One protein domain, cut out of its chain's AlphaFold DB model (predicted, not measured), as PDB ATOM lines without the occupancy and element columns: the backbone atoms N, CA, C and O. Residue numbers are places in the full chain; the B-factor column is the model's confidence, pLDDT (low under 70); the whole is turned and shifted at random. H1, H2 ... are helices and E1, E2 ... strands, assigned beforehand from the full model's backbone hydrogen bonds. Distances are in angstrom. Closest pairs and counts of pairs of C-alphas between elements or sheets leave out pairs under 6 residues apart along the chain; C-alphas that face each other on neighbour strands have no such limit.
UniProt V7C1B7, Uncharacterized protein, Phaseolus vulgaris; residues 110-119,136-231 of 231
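What this domain is: This is residues 110 to 119 and 136 to 231 of the 231 residues of an uncharacterized protein of Phaseolus vulgaris (UniProt V7C1B7). A loose, elongated frame of helices has H2 in its middle: the long helix H5 runs beside it on one side with few contacts, and on the other side H4 packs on the later part of H2 and meets H3 in a corner. H6 turns off beyond the last residue of H5 as an arm, of which residues 224 to 231 stand free, while the short H1 lies at the opposite end of the length. The printed part has 106 residues, with six named helices and two named strands in the order E1, H1, H2, H3, E2, H4, H5, H6; the class is mostly helix, and E1 and E2 pair with no named strand. It is only just loose, close to compact, with a radius of gyration of the C-alphas of 15.9 A and spans of 51 by 33 by 20 A.

Where its parts are: Find C-alpha 201 at (46.075, -26.061, 229.985); from there H5, residues 201 to 215, runs 20.5 A. H6, residues 217 to 229, covers 17.8 A and ends at C-alpha 229 at (61.134, -12.008, 197.469). H2 is residues 147 to 158, 17.0 A long. H4 is residues 180 to 190, 15.6 A, and H3 is residues 162 to 170, 12.4 A. H1 is residues 136 to 139, 5.2 A. Look for strand E1 at residues 114 to 116, beginning at C-alpha 114 at (50.986, -25.028, 210.915), and for E2 at residues 174 to 176; each is 6.2 A long.

How they stand to each other: Start at H5, which is close to H2 but not clearly touching it: the closest C-alphas, of Glu 150 and Tyr 203, are 6.9 A apart. The two run the same way at a shallow tilt of 16 degrees. Go on to H4, which touches H2 at residues 152 to 156 of H2 alone, opposite ways at a steep tilt of 46 degrees; the closest C-alphas, of Asp 156 and Asn 188, are 5.4 A apart. H3 and H4 touch and stand about perpendicular, at 77 degrees, with the C-alphas of Gly 162 and Asp 181 closest at 4.3 A. The closest C-alphas of H3 and E2, those of Leu 168 and Leu 174, are 5.2 A apart. H6 is close to H5 but not clearly touching, with the C-alphas of Tyr 214 and Lys 220 closest at 6.7 A, at a steep tilt of 61 degrees. H1 is close to H2 but not clearly touching, with the C-alphas of Glu 137 and Thr 149 closest at 7.6 A. E1 is only just apart from H5, at 8.0 A; residues 110 to 111 pair with residues 114 to 115 of E1, antiparallel. In H2, H3, H4, H5 and H6 every O i to N i+4 pair is within hydrogen-bond range, and H1 is too short for such a pair.

The domain as a whole: The two C-alphas farthest apart, of Cys 143 and Tyr 229, are 51.5 A from each other. Residues 120 to 135 are not printed; look across this cut from C-alpha 119 to C-alpha 136, a gap of 22.1 A. Of the links that are printed whole, none is long. The mean pLDDT of the printed part is 83.3, and you will find values under 70 at residues 140 to 146, 195 to 199 and 231.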
ATOM      1  N   ILE A 110      48.418 -28.165 216.160       82.69
ATOM      2  CA  ILE A 110      49.635 -27.625 215.562       82.69
ATOM      3  C   ILE A 110      50.459 -28.800 215.054       82.69
ATOM      4  O   ILE A 110      50.622 -29.813 215.733       82.69
ATOM      5  N   HIS A 111      50.932 -28.691 213.819       84.06
ATOM      6  CA  HIS A 111      51.882 -29.636 213.251       84.06
ATOM      7  C   HIS A 111      52.930 -28.855 212.468       84.06
ATOM      8  O   HIS A 111      52.589 -28.200 211.484       84.06
ATOM      9  N   GLU A 112      54.191 -28.918 212.904       82.12
ATOM     10  CA  GLU A 112      55.328 -28.236 212.259       82.12
ATOM     11  C   GLU A 112      55.103 -26.724 212.057       82.12
ATOM     12  O   GLU A 112      55.432 -26.156 211.015       82.12
ATOM     13  N   GLY A 113      54.509 -26.058 213.053       79.12
ATOM     14  CA  GLY A 113      54.205 -24.624 212.991       79.12
ATOM     15  C   GLY A 113      52.994 -24.258 212.130       79.12
ATOM     16  O   GLY A 113      52.714 -23.078 211.939       79.12
ATOM     17  N   VAL A 114      52.253 -25.245 211.620       84.69
ATOM     18  CA  VAL A 114      50.986 -25.028 210.915       84.69
ATOM     19  C   VAL A 114      49.830 -25.265 211.878       84.69
ATOM     20  O   VAL A 114      49.608 -26.394 212.322       84.69
ATOM     21  N   LEU A 115      49.069 -24.206 212.163       87.25
ATOM     22  CA  LEU A 115      47.809 -24.295 212.896       87.25
ATOM     23  C   LEU A 115      46.726 -24.877 211.982       87.25
ATOM     24  O   LEU A 115      46.321 -24.265 210.994       87.25
ATOM     25  N   ARG A 116      46.248 -26.071 212.319       86.88
ATOM     26  CA  ARG A 116      45.063 -26.686 211.724       86.88
ATOM     27  C   ARG A 116      43.871 -26.390 212.612       86.88
ATOM     28  O   ARG A 116      43.903 -26.670 213.809       86.88
ATOM     29  N   MET A 117      42.824 -25.862 211.997       84.75
ATOM     30  CA  MET A 117      41.577 -25.555 212.672       84.75
ATOM     31  C   MET A 117      40.368 -25.868 211.792       84.75
ATOM     32  O   MET A 117      40.499 -25.910 210.565       84.75
ATOM     33  N   PRO A 118      39.190 -26.089 212.392       82.81
ATOM     34  CA  PRO A 118      37.954 -26.232 211.654       82.81
ATOM     35  C   PRO A 118      37.606 -24.959 210.919       82.81
ATOM     36  O   PRO A 118      37.884 -23.849 211.376       82.81
ATOM     37  N   CYS A 119      36.943 -25.165 209.789       85.44
ATOM     38  CA  CYS A 119      36.439 -24.087 208.971       85.44
ATOM     39  C   CYS A 119      35.362 -23.293 209.726       85.44
ATOM     40  O   CYS A 119      34.372 -23.880 210.166       85.44
ATOM     41  N   PHE A 136      25.498 -19.981 227.329       74.56
ATOM     42  CA  PHE A 136      25.200 -21.327 227.811       74.56
ATOM     43  C   PHE A 136      26.401 -21.969 228.519       74.56
ATOM     44  O   PHE A 136      26.252 -22.416 229.657       74.56
ATOM     45  N   GLU A 137      27.584 -21.979 227.893       76.56
ATOM     46  CA  GLU A 137      28.820 -22.489 228.507       76.56
ATOM     47  C   GLU A 137      29.103 -21.777 229.837       76.56
ATOM     48  O   GLU A 137      29.456 -22.427 230.821       76.56
ATOM     49  N   GLN A 138      28.850 -20.467 229.898       75.19
ATOM     50  CA  GLN A 138      29.072 -19.675 231.103       75.19
ATOM     51  C   GLN A 138      28.130 -19.998 232.258       75.19
ATOM     52  O   GLN A 138      28.528 -20.031 233.422       75.19
ATOM     53  N   CYS A 139      26.874 -20.295 231.950       71.75
ATOM     54  CA  CYS A 139      25.911 -20.711 232.960       71.75
ATOM     55  C   CYS A 139      26.212 -22.112 233.521       71.75
ATOM     56  O   CYS A 139      25.857 -22.407 234.659       71.75
ATOM     57  N   HIS A 140      26.887 -22.960 232.740       68.88
ATOM     58  CA  HIS A 140      27.145 -24.367 233.058       68.88
ATOM     59  C   HIS A 140      28.631 -24.655 233.299       68.88
ATOM     60  O   HIS A 140      29.063 -25.805 233.189       68.88
ATOM     61  N   HIS A 141      29.412 -23.634 233.674       60.94
ATOM     62  CA  HIS A 141      30.869 -23.691 233.849       60.94
ATOM     63  C   HIS A 141      31.386 -24.836 234.747       60.94
ATOM     64  O   HIS A 141      32.549 -25.218 234.635       60.94
ATOM     65  N   LEU A 142      30.553 -25.389 235.638       53.38
ATOM     66  CA  LEU A 142      30.907 -26.506 236.525       53.38
ATOM     67  C   LEU A 142      30.697 -27.897 235.895       53.38
ATOM     68  O   LEU A 142      31.265 -28.872 236.383       53.38
ATOM     69  N   CYS A 143      29.894 -28.002 234.831       50.91
ATOM     70  CA  CYS A 143      29.448 -29.276 234.253       50.91
ATOM     71  C   CYS A 143      29.727 -29.410 232.750       50.91
ATOM     72  O   CYS A 143      29.657 -30.526 232.237       50.91
ATOM     73  N   SER A 144      30.067 -28.319 232.053       56.28
ATOM     74  CA  SER A 144      30.410 -28.352 230.634       56.28
ATOM     75  C   SER A 144      31.772 -27.706 230.356       56.28
ATOM     76  O   SER A 144      32.053 -26.600 230.813       56.28
ATOM     77  N   PRO A 145      32.644 -28.365 229.588       62.22
ATOM     78  CA  PRO A 145      33.859 -27.749 229.063       62.22
ATOM     79  C   PRO A 145      33.571 -26.549 228.128       62.22
ATOM     80  O   PRO A 145      32.722 -26.647 227.253       62.22
ATOM     81  N   ASN A 146      34.332 -25.449 228.270       67.69
ATOM     82  CA  ASN A 146      34.186 -24.199 227.489       67.69
ATOM     83  C   ASN A 146      34.783 -24.277 226.065       67.69
ATOM     84  O   ASN A 146      35.658 -23.490 225.699       67.69
ATOM     85  N   TYR A 147      34.398 -25.283 225.282       74.25
ATOM     86  CA  TYR A 147      35.036 -25.577 223.997       74.25
ATOM     87  C   TYR A 147      34.809 -24.504 222.935       74.25
ATOM     88  O   TYR A 147      35.708 -24.239 222.135       74.25
ATOM     89  N   ILE A 148      33.625 -23.894 222.911       77.69
ATOM     90  CA  ILE A 148      33.299 -22.842 221.952       77.69
ATOM     91  C   ILE A 148      33.945 -21.538 222.381       77.69
ATOM     92  O   ILE A 148      34.592 -20.905 221.555       77.69
ATOM     93  N   THR A 149      33.870 -21.177 223.660       81.25
ATOM     94  CA  THR A 149      34.527 -19.968 224.173       81.25
ATOM     95  C   THR A 149      36.031 -19.981 223.872       81.25
ATOM     96  O   THR A 149      36.550 -19.003 223.343       81.25
ATOM     97  N   GLU A 150      36.732 -21.098 224.106       80.81
ATOM     98  CA  GLU A 150      38.167 -21.228 223.795       80.81
ATOM     99  C   GLU A 150      38.480 -21.103 222.298       80.81
ATOM    100  O   GLU A 150      39.469 -20.473 221.926       80.81
ATOM    101  N   TYR A 151      37.635 -21.655 221.429       82.81
ATOM    102  CA  TYR A 151      37.795 -21.503 219.983       82.81
ATOM    103  C   TYR A 151      37.550 -20.069 219.513       82.81
ATOM    104  O   TYR A 151      38.313 -19.554 218.696       82.81
ATOM    105  N   ILE A 152      36.521 -19.407 220.046       85.94
ATOM    106  CA  ILE A 152      36.219 -18.014 219.713       85.94
ATOM    107  C   ILE A 152      37.341 -17.085 220.189       85.94
ATOM    108  O   ILE A 152      37.702 -16.189 219.439       85.94
ATOM    109  N   MET A 153      37.978 -17.347 221.336       84.25
ATOM    110  CA  MET A 153      39.180 -16.606 221.754       84.25
ATOM    111  C   MET A 153      40.342 -16.739 220.757       84.25
ATOM    112  O   MET A 153      41.074 -15.781 220.525       84.25
ATOM    113  N   ILE A 154      40.526 -17.912 220.141       85.88
ATOM    114  CA  ILE A 154      41.561 -18.095 219.108       85.88
ATOM    115  C   ILE A 154      41.195 -17.326 217.840       85.88
ATOM    116  O   ILE A 154      42.069 -16.718 217.232       85.88
ATOM    117  N   LEU A 155      39.921 -17.324 217.441       88.62
ATOM    118  CA  LEU A 155      39.472 -16.517 216.305       88.62
ATOM    119  C   LEU A 155      39.630 -15.015 216.567       88.62
ATOM    120  O   LEU A 155      40.085 -14.318 215.670       88.62
ATOM    121  N   ASP A 156      39.318 -14.544 217.773       89.00
ATOM    122  CA  ASP A 156      39.525 -13.159 218.228       89.00
ATOM    123  C   ASP A 156      41.003 -12.754 218.133       89.00
ATOM    124  O   ASP A 156      41.345 -11.714 217.583       89.00
ATOM    125  N   PHE A 157      41.912 -13.644 218.541       86.94
ATOM    126  CA  PHE A 157      43.348 -13.423 218.376       86.94
ATOM    127  C   PHE A 157      43.789 -13.366 216.902       86.94
ATOM    128  O   PHE A 157      44.655 -12.566 216.543       86.94
ATOM    129  N   LEU A 158      43.228 -14.229 216.048       89.00
ATOM    130  CA  LEU A 158      43.620 -14.348 214.640       89.00
ATOM    131  C   LEU A 158      42.995 -13.278 213.734       89.00
ATOM    132  O   LEU A 158      43.577 -12.978 212.696       89.00
ATOM    133  N   ILE A 159      41.821 -12.744 214.078       93.00
ATOM    134  CA  ILE A 159      41.005 -11.897 213.200       93.00
ATOM    135  C   ILE A 159      40.808 -10.525 213.837       93.00
ATOM    136  O   ILE A 159      39.797 -10.280 214.483       93.00
ATOM    137  N   ASN A 160      41.729  -9.598 213.583       91.25
ATOM    138  CA  ASN A 160      41.610  -8.229 214.088       91.25
ATOM    139  C   ASN A 160      41.066  -7.255 213.033       91.25
ATOM    140  O   ASN A 160      40.434  -6.256 213.371       91.25
ATOM    141  N   THR A 161      41.309  -7.534 211.752       94.25
ATOM    142  CA  THR A 161      41.013  -6.654 210.617       94.25
ATOM    143  C   THR A 161      40.415  -7.429 209.443       94.25
ATOM    144  O   THR A 161      40.599  -8.644 209.338       94.25
ATOM    145  N   GLY A 162      39.766  -6.742 208.493       92.88
ATOM    146  CA  GLY A 162      39.290  -7.379 207.260       92.88
ATOM    147  C   GLY A 162      40.403  -8.061 206.445       92.88
ATOM    148  O   GLY A 162      40.162  -9.062 205.776       92.88
ATOM    149  N   LYS A 163      41.662  -7.612 206.565       93.88
ATOM    150  CA  LYS A 163      42.813  -8.283 205.928       93.88
ATOM    151  C   LYS A 163      43.059  -9.677 206.500       93.88
ATOM    152  O   LYS A 163      43.399 -10.588 205.748       93.88
ATOM    153  N   ASP A 164      42.874  -9.844 207.804       94.25
ATOM    154  CA  ASP A 164      43.026 -11.140 208.462       94.25
ATOM    155  C   ASP A 164      41.925 -12.101 207.997       94.25
ATOM    156  O   ASP A 164      42.199 -13.255 207.665       94.25
ATOM    157  N   VAL A 165      40.691 -11.592 207.867       93.69
ATOM    158  CA  VAL A 165      39.560 -12.336 207.286       93.69
ATOM    159  C   VAL A 165      39.901 -12.807 205.877       93.69
ATOM    160  O   VAL A 165      39.757 -13.993 205.577       93.69
ATOM    161  N   ASN A 166      40.423 -11.911 205.039       93.69
ATOM    162  CA  ASN A 166      40.788 -12.215 203.662       93.69
ATOM    163  C   ASN A 166      41.810 -13.366 203.570       93.69
ATOM    164  O   ASN A 166      41.581 -14.343 202.854       93.69
ATOM    165  N   ILE A 167      42.873 -13.325 204.382       92.19
ATOM    166  CA  ILE A 167      43.883 -14.396 204.451       92.19
ATOM    167  C   ILE A 167      43.239 -15.735 204.837       92.19
ATOM    168  O   ILE A 167      43.541 -16.774 204.242       92.19
ATOM    169  N   LEU A 168      42.338 -15.747 205.823       92.06
ATOM    170  CA  LEU A 168      41.669 -16.976 206.256       92.06
ATOM    171  C   LEU A 168      40.688 -17.517 205.206       92.06
ATOM    172  O   LEU A 168      40.552 -18.740 205.083       92.06
ATOM    173  N   VAL A 169      40.051 -16.643 204.423       92.88
ATOM    174  CA  VAL A 169      39.216 -17.025 203.273       92.88
ATOM    175  C   VAL A 169      40.064 -17.670 202.178       92.88
ATOM    176  O   VAL A 169      39.734 -18.767 201.721       92.88
ATOM    177  N   GLU A 170      41.204 -17.074 201.814       91.69
ATOM    178  CA  GLU A 170      42.138 -17.650 200.832       91.69
ATOM    179  C   GLU A 170      42.623 -19.046 201.247       91.69
ATOM    180  O   GLU A 170      42.736 -19.961 200.424       91.69
ATOM    181  N   LYS A 171      42.879 -19.242 202.546       89.44
ATOM    182  CA  LYS A 171      43.296 -20.533 203.112       89.44
ATOM    183  C   LYS A 171      42.149 -21.523 203.313       89.44
ATOM    184  O   LYS A 171      42.407 -22.643 203.750       89.44
ATOM    185  N   LYS A 172      40.907 -21.156 202.968       88.81
ATOM    186  CA  LYS A 172      39.682 -21.957 203.169       88.81
ATOM    187  C   LYS A 172      39.443 -22.338 204.634       88.81
ATOM    188  O   LYS A 172      38.770 -23.326 204.928       88.81
ATOM    189  N   ILE A 173      40.005 -21.549 205.544       88.94
ATOM    190  CA  ILE A 173      39.781 -21.645 206.986       88.94
ATOM    191  C   ILE A 173      38.506 -20.882 207.353       88.94
ATOM    192  O   ILE A 173      37.804 -21.281 208.274       88.94
ATOM    193  N   LEU A 174      38.156 -19.841 206.598       90.25
ATOM    194  CA  LEU A 174      36.938 -19.065 206.795       90.25
ATOM    195  C   LEU A 174      36.095 -19.066 205.512       90.25
ATOM    196  O   LEU A 174      36.620 -18.926 204.412       90.25
ATOM    197  N   VAL A 175      34.782 -19.242 205.643       89.38
ATOM    198  CA  VAL A 175      33.818 -19.014 204.555       89.38
ATOM    199  C   VAL A 175      33.016 -17.777 204.915       89.38
ATOM    200  O   VAL A 175      32.247 -17.810 205.875       89.38
ATOM    201  N   ASN A 176      33.219 -16.692 204.169       88.75
ATOM    202  CA  ASN A 176      32.587 -15.406 204.430       88.75
ATOM    203  C   ASN A 176      31.392 -15.187 203.488       88.75
ATOM    204  O   ASN A 176      31.562 -15.259 202.273       88.75
ATOM    205  N   LEU A 177      30.205 -14.907 204.035       84.50
ATOM    206  CA  LEU A 177      29.038 -14.416 203.284       84.50
ATOM    207  C   LEU A 177      28.608 -13.000 203.707       84.50
ATOM    208  O   LEU A 177      27.495 -12.571 203.406       84.50
ATOM    209  N   LEU A 178      29.470 -12.299 204.437       86.00
ATOM    210  CA  LEU A 178      29.345 -10.901 204.832       86.00
ATOM    211  C   LEU A 178      30.518 -10.096 204.246       86.00
ATOM    212  O   LEU A 178      31.343 -10.617 203.501       86.00
ATOM    213  N   ASP A 179      30.585  -8.815 204.593       91.31
ATOM    214  CA  ASP A 179      31.753  -7.971 204.337       91.31
ATOM    215  C   ASP A 179      32.925  -8.326 205.277       91.31
ATOM    216  O   ASP A 179      32.703  -8.706 206.430       91.31
ATOM    217  N   ASP A 180      34.167  -8.222 204.796       91.19
ATOM    218  CA  ASP A 180      35.368  -8.618 205.549       91.19
ATOM    219  C   ASP A 180      35.527  -7.814 206.855       91.19
ATOM    220  O   ASP A 180      35.796  -8.391 207.913       91.19
ATOM    221  N   ASP A 181      35.291  -6.499 206.829       92.75
ATOM    222  CA  ASP A 181      35.391  -5.654 208.025       92.75
ATOM    223  C   ASP A 181      34.222  -5.904 208.987       92.75
ATOM    224  O   ASP A 181      34.385  -5.850 210.215       92.75
ATOM    225  N   ALA A 182      33.047  -6.257 208.456       92.06
ATOM    226  CA  ALA A 182      31.917  -6.694 209.269       92.06
ATOM    227  C   ALA A 182      32.217  -8.008 210.010       92.06
ATOM    228  O   ALA A 182      31.845  -8.139 211.179       92.06
ATOM    229  N   VAL A 183      32.915  -8.961 209.382       92.19
ATOM    230  CA  VAL A 183      33.342 -10.207 210.043       92.19
ATOM    231  C   VAL A 183      34.358  -9.934 211.140       92.19
ATOM    232  O   VAL A 183      34.167 -10.426 212.252       92.19
ATOM    233  N   ALA A 184      35.389  -9.135 210.868       93.12
ATOM    234  CA  ALA A 184      36.380  -8.779 211.882       93.12
ATOM    235  C   ALA A 184      35.716  -8.094 213.085       93.12
ATOM    236  O   ALA A 184      35.886  -8.511 214.228       93.12
ATOM    237  N   THR A 185      34.844  -7.118 212.820       93.06
ATOM    238  CA  THR A 185      34.056  -6.447 213.861       93.06
ATOM    239  C   THR A 185      33.170  -7.431 214.622       93.06
ATOM    240  O   THR A 185      33.050  -7.336 215.841       93.06
ATOM    241  N   MET A 186      32.521  -8.374 213.937       91.88
ATOM    242  CA  MET A 186      31.692  -9.386 214.586       91.88
ATOM    243  C   MET A 186      32.525 -10.232 215.546       91.88
ATOM    244  O   MET A 186      32.132 -10.344 216.704       91.88
ATOM    245  N   VAL A 187      33.637 -10.805 215.074       90.62
ATOM    246  CA  VAL A 187      34.506 -11.703 215.850       90.62
ATOM    247  C   VAL A 187      35.065 -10.989 217.078       90.62
ATOM    248  O   VAL A 187      34.845 -11.481 218.182       90.62
ATOM    249  N   ASN A 188      35.604  -9.780 216.902       88.56
ATOM    250  CA  ASN A 188      36.123  -8.941 217.993       88.56
ATOM    251  C   ASN A 188      35.073  -8.619 219.071       88.56
ATOM    252  O   ASN A 188      35.392  -8.339 220.224       88.56
ATOM    253  N   ASN A 189      33.788  -8.645 218.702       88.94
ATOM    254  CA  ASN A 189      32.678  -8.400 219.618       88.94
ATOM    255  C   ASN A 189      32.069  -9.682 220.214       88.94
ATOM    256  O   ASN A 189      31.213  -9.582 221.094       88.94
ATOM    257  N   LEU A 190      32.450 -10.881 219.754       86.44
ATOM    258  CA  LEU A 190      31.935 -12.145 220.303       86.44
ATOM    259  C   LEU A 190      32.460 -12.405 221.717       86.44
ATOM    260  O   LEU A 190      31.722 -12.938 222.543       86.44
ATOM    261  N   CYS A 191      33.702 -12.005 221.991       76.44
ATOM    262  CA  CYS A 191      34.339 -12.123 223.302       76.44
ATOM    263  C   CYS A 191      33.980 -10.976 224.263       76.44
ATOM    264  O   CYS A 191      34.308 -11.039 225.451       76.44
ATOM    265  N   CYS A 192      33.293  -9.925 223.801       79.25
ATOM    266  CA  CYS A 192      32.880  -8.834 224.680       79.25
ATOM    267  C   CYS A 192      31.912  -9.330 225.763       79.25
ATOM    268  O   CYS A 192      30.947 -10.039 225.483       79.25
ATOM    269  N   ASN A 193      32.142  -8.895 227.006       72.44
ATOM    270  CA  ASN A 193      31.354  -9.259 228.192       72.44
ATOM    271  C   ASN A 193      31.372 -10.755 228.550       72.44
ATOM    272  O   ASN A 193      30.583 -11.203 229.381       72.44
ATOM    273  N   VAL A 194      32.294 -11.528 227.975       74.31
ATOM    274  CA  VAL A 194      32.515 -12.922 228.346       74.31
ATOM    275  C   VAL A 194      33.443 -12.949 229.563       74.31
ATOM    276  O   VAL A 194      34.631 -12.653 229.460       74.31
ATOM    277  N   THR A 195      32.924 -13.293 230.748       68.81
ATOM    278  CA  THR A 195      33.764 -13.706 231.881       68.81
ATOM    279  C   THR A 195      34.675 -14.847 231.444       68.81
ATOM    280  O   THR A 195      34.191 -15.927 231.107       68.81
ATOM    281  N   LEU A 196      35.983 -14.595 231.447       63.47
ATOM    282  CA  LEU A 196      36.983 -15.601 231.118       63.47
ATOM    283  C   LEU A 196      36.989 -16.664 232.226       63.47
ATOM    284  O   LEU A 196      37.357 -16.350 233.364       63.47
ATOM    285  N   PRO A 197      36.576 -17.911 231.939       58.59
ATOM    286  CA  PRO A 197      36.747 -18.992 232.893       58.59
ATOM    287  C   PRO A 197      38.236 -19.300 233.065       58.59
ATOM    288  O   PRO A 197      39.091 -18.800 232.332       58.59
ATOM    289  N   TYR A 198      38.551 -20.174 234.022       62.16
ATOM    290  CA  TYR A 198      39.877 -20.776 234.120       62.16
ATOM    291  C   TYR A 198      40.291 -21.342 232.750       62.16
ATOM    292  O   TYR A 198      39.731 -22.337 232.284       62.16
ATOM    293  N   ILE A 199      41.244 -20.668 232.100       64.50
ATOM    294  CA  ILE A 199      41.790 -21.056 230.799       64.50
ATOM    295  C   ILE A 199      42.412 -22.440 230.956       64.50
ATOM    296  O   ILE A 199      43.302 -22.634 231.790       64.50
ATOM    297  N   LYS A 200      41.961 -23.413 230.160       70.00
ATOM    298  CA  LYS A 200      42.511 -24.765 230.248       70.00
ATOM    299  C   LYS A 200      43.969 -24.801 229.815       70.00
ATOM    300  O   LYS A 200      44.419 -24.042 228.955       70.00
ATOM    301  N   SER A 201      44.687 -25.782 230.357       71.44
ATOM    302  CA  SER A 201      46.075 -26.061 229.985       71.44
ATOM    303  C   SER A 201      46.255 -26.274 228.479       71.44
ATOM    304  O   SER A 201      47.266 -25.835 227.951       71.44
ATOM    305  N   GLY A 202      45.270 -26.867 227.791       75.00
ATOM    306  CA  GLY A 202      45.310 -27.103 226.343       75.00
ATOM    307  C   GLY A 202      45.344 -25.823 225.497       75.00
ATOM    308  O   GLY A 202      46.173 -25.710 224.596       75.00
ATOM    309  N   TYR A 203      44.497 -24.837 225.815       76.75
ATOM    310  CA  TYR A 203      44.545 -23.519 225.167       76.75
ATOM    311  C   TYR A 203      45.894 -22.847 225.430       76.75
ATOM    312  O   TYR A 203      46.555 -22.381 224.506       76.75
ATOM    313  N   ARG A 204      46.341 -22.860 226.693       79.81
ATOM    314  CA  ARG A 204      47.610 -22.240 227.083       79.81
ATOM    315  C   ARG A 204      48.799 -22.857 226.351       79.81
ATOM    316  O   ARG A 204      49.591 -22.117 225.784       79.81
ATOM    317  N   SER A 205      48.887 -24.187 226.300       83.94
ATOM    318  CA  SER A 205      49.954 -24.876 225.567       83.94
ATOM    319  C   SER A 205      49.934 -24.554 224.076       83.94
ATOM    320  O   SER A 205      50.992 -24.383 223.483       83.94
ATOM    321  N   LEU A 206      48.744 -24.429 223.481       84.31
ATOM    322  CA  LEU A 206      48.590 -24.078 222.072       84.31
ATOM    323  C   LEU A 206      49.088 -22.650 221.801       84.31
ATOM    324  O   LEU A 206      49.845 -22.434 220.856       84.31
ATOM    325  N   CYS A 207      48.725 -21.683 222.649       84.44
ATOM    326  CA  CYS A 207      49.239 -20.316 222.558       84.44
ATOM    327  C   CYS A 207      50.757 -20.253 222.768       84.44
ATOM    328  O   CYS A 207      51.445 -19.579 222.006       84.44
ATOM    329  N   ASP A 208      51.283 -20.963 223.766       88.31
ATOM    330  CA  ASP A 208      52.719 -20.999 224.058       88.31
ATOM    331  C   ASP A 208      53.511 -21.595 222.880       88.31
ATOM    332  O   ASP A 208      54.559 -21.066 222.509       88.31
ATOM    333  N   GLU A 209      52.991 -22.643 222.232       89.25
ATOM    334  CA  GLU A 209      53.605 -23.254 221.049       89.25
ATOM    335  C   GLU A 209      53.583 -22.317 219.829       89.25
ATOM    336  O   GLU A 209      54.619 -22.142 219.179       89.25
ATOM    337  N   LEU A 210      52.450 -21.663 219.535       87.31
ATOM    338  CA  LEU A 210      52.355 -20.682 218.442       87.31
ATOM    339  C   LEU A 210      53.298 -19.503 218.659       87.31
ATOM    340  O   LEU A 210      54.032 -19.122 217.745       87.31
ATOM    341  N   ASN A 211      53.307 -18.953 219.871       88.94
ATOM    342  CA  ASN A 211      54.175 -17.838 220.225       88.94
ATOM    343  C   ASN A 211      55.647 -18.250 220.156       88.94
ATOM    344  O   ASN A 211      56.456 -17.515 219.601       88.94
ATOM    345  N   GLY A 212      56.001 -19.446 220.635       90.62
ATOM    346  CA  GLY A 212      57.356 -19.985 220.519       90.62
ATOM    347  C   GLY A 212      57.798 -20.181 219.066       90.62
ATOM    348  O   GLY A 212      58.942 -19.878 218.715       90.62
ATOM    349  N   PHE A 213      56.895 -20.636 218.193       89.38
ATOM    350  CA  PHE A 213      57.168 -20.754 216.762       89.38
ATOM    351  C   PHE A 213      57.352 -19.384 216.098       89.38
ATOM    352  O   PHE A 213      58.303 -19.211 215.329       89.38
ATOM    353  N   TYR A 214      56.473 -18.424 216.396       85.81
ATOM    354  CA  TYR A 214      56.525 -17.065 215.860       85.81
ATOM    355  C   TYR A 214      57.780 -16.322 216.322       85.81
ATOM    356  O   TYR A 214      58.472 -15.731 215.500       85.81
ATOM    357  N   GLU A 215      58.117 -16.388 217.611       90.94
ATOM    358  CA  GLU A 215      59.261 -15.681 218.192       90.94
ATOM    359  C   GLU A 215      60.620 -16.237 217.758       90.94
ATOM    360  O   GLU A 215      61.635 -15.550 217.888       90.94
ATOM    361  N   ASN A 216      60.668 -17.435 217.166       92.75
ATOM    362  CA  ASN A 216      61.902 -17.993 216.628       92.75
ATOM    363  C   ASN A 216      62.454 -17.111 215.485       92.75
ATOM    364  O   ASN A 216      61.837 -17.029 214.415       92.75
ATOM    365  N   PRO A 217      63.659 -16.522 215.632       93.00
ATOM    366  CA  PRO A 217      64.212 -15.615 214.628       93.00
ATOM    367  C   PRO A 217      64.329 -16.247 213.239       93.00
ATOM    368  O   PRO A 217      64.077 -15.581 212.239       93.00
ATOM    369  N   ARG A 218      64.660 -17.545 213.152       91.81
ATOM    370  CA  ARG A 218      64.775 -18.248 211.861       91.81
ATOM    371  C   ARG A 218      63.444 -18.272 211.116       91.81
ATOM    372  O   ARG A 218      63.433 -18.097 209.900       91.81
ATOM    373  N   ASN A 219      62.340 -18.455 211.837       90.62
ATOM    374  CA  ASN A 219      61.002 -18.455 211.254       90.62
ATOM    375  C   ASN A 219      60.596 -17.046 210.811       90.62
ATOM    376  O   ASN A 219      60.099 -16.902 209.695       90.62
ATOM    377  N   LYS A 220      60.895 -16.010 211.614       89.88
ATOM    378  CA  LYS A 220      60.681 -14.599 211.235       89.88
ATOM    379  C   LYS A 220      61.420 -14.249 209.939       89.88
ATOM    380  O   LYS A 220      60.794 -13.798 208.984       89.88
ATOM    381  N   TYR A 221      62.722 -14.536 209.861       91.81
ATOM    382  CA  TYR A 221      63.512 -14.272 208.651       91.81
ATOM    383  C   TYR A 221      63.021 -15.068 207.439       91.81
ATOM    384  O   TYR A 221      62.940 -14.521 206.343       91.81
ATOM    385  N   LYS A 222      62.652 -16.342 207.624       89.94
ATOM    386  CA  LYS A 222      62.081 -17.165 206.551       89.94
ATOM    387  C   LYS A 222      60.763 -16.581 206.030       89.94
ATOM    388  O   LYS A 222      60.564 -16.559 204.820       89.94
ATOM    389  N   ALA A 223      59.883 -16.111 206.914       86.81
ATOM    390  CA  ALA A 223      58.606 -15.512 206.533       86.81
ATOM    391  C   ALA A 223      58.797 -14.205 205.749       86.81
ATOM    392  O   ALA A 223      58.202 -14.058 204.685       86.81
ATOM    393  N   ILE A 224      59.676 -13.314 206.225       89.69
ATOM    394  CA  ILE A 224      60.044 -12.068 205.531       89.69
ATOM    395  C   ILE A 224      60.600 -12.385 204.142       89.69
ATOM    396  O   ILE A 224      60.131 -11.842 203.147       89.69
ATOM    397  N   PHE A 225      61.544 -13.326 204.055       91.19
ATOM    398  CA  PHE A 225      62.144 -13.708 202.780       91.19
ATOM    399  C   PHE A 225      61.105 -14.224 201.772       91.19
ATOM    400  O   PHE A 225      61.116 -13.830 200.610       91.19
ATOM    401  N   ILE A 226      60.184 -15.086 202.211       87.00
ATOM    402  CA  ILE A 226      59.118 -15.598 201.339       87.00
ATOM    403  C   ILE A 226      58.177 -14.469 200.902       87.00
ATOM    404  O   ILE A 226      57.831 -14.394 199.727       87.00
ATOM    405  N   HIS A 227      57.770 -13.603 201.829       84.12
ATOM    406  CA  HIS A 227      56.819 -12.530 201.553       84.12
ATOM    407  C   HIS A 227      57.381 -11.477 200.588       84.12
ATOM    408  O   HIS A 227      56.678 -11.069 199.666       84.12
ATOM    409  N   ASP A 228      58.632 -11.061 200.793       91.75
ATOM    410  CA  ASP A 228      59.221  -9.920 200.087       91.75
ATOM    411  C   ASP A 228      59.894 -10.312 198.763       91.75
ATOM    412  O   ASP A 228      60.042  -9.465 197.883       91.75
ATOM    413  N   TYR A 229      60.306 -11.579 198.606       87.62
ATOM    414  CA  TYR A 229      61.134 -12.008 197.469       87.62
ATOM    415  C   TYR A 229      60.579 -13.188 196.662       87.62
ATOM    416  O   TYR A 229      61.074 -13.435 195.564       87.62
ATOM    417  N   LEU A 230      59.598 -13.942 197.175       82.94
ATOM    418  CA  LEU A 230      59.075 -15.157 196.523       82.94
ATOM    419  C   LEU A 230      57.573 -15.091 196.196       82.94
ATOM    420  O   LEU A 230      56.967 -16.136 195.947       82.94
ATOM    421  N   ARG A 231      56.975 -13.896 196.215       58.28
ATOM    422  CA  ARG A 231      55.547 -13.679 195.951       58.28
ATOM    423  C   ARG A 231      55.269 -13.308 194.498       58.28
ATOM    424  O   ARG A 231      56.023 -12.478 193.947       58.28
TER     425      ARG A 231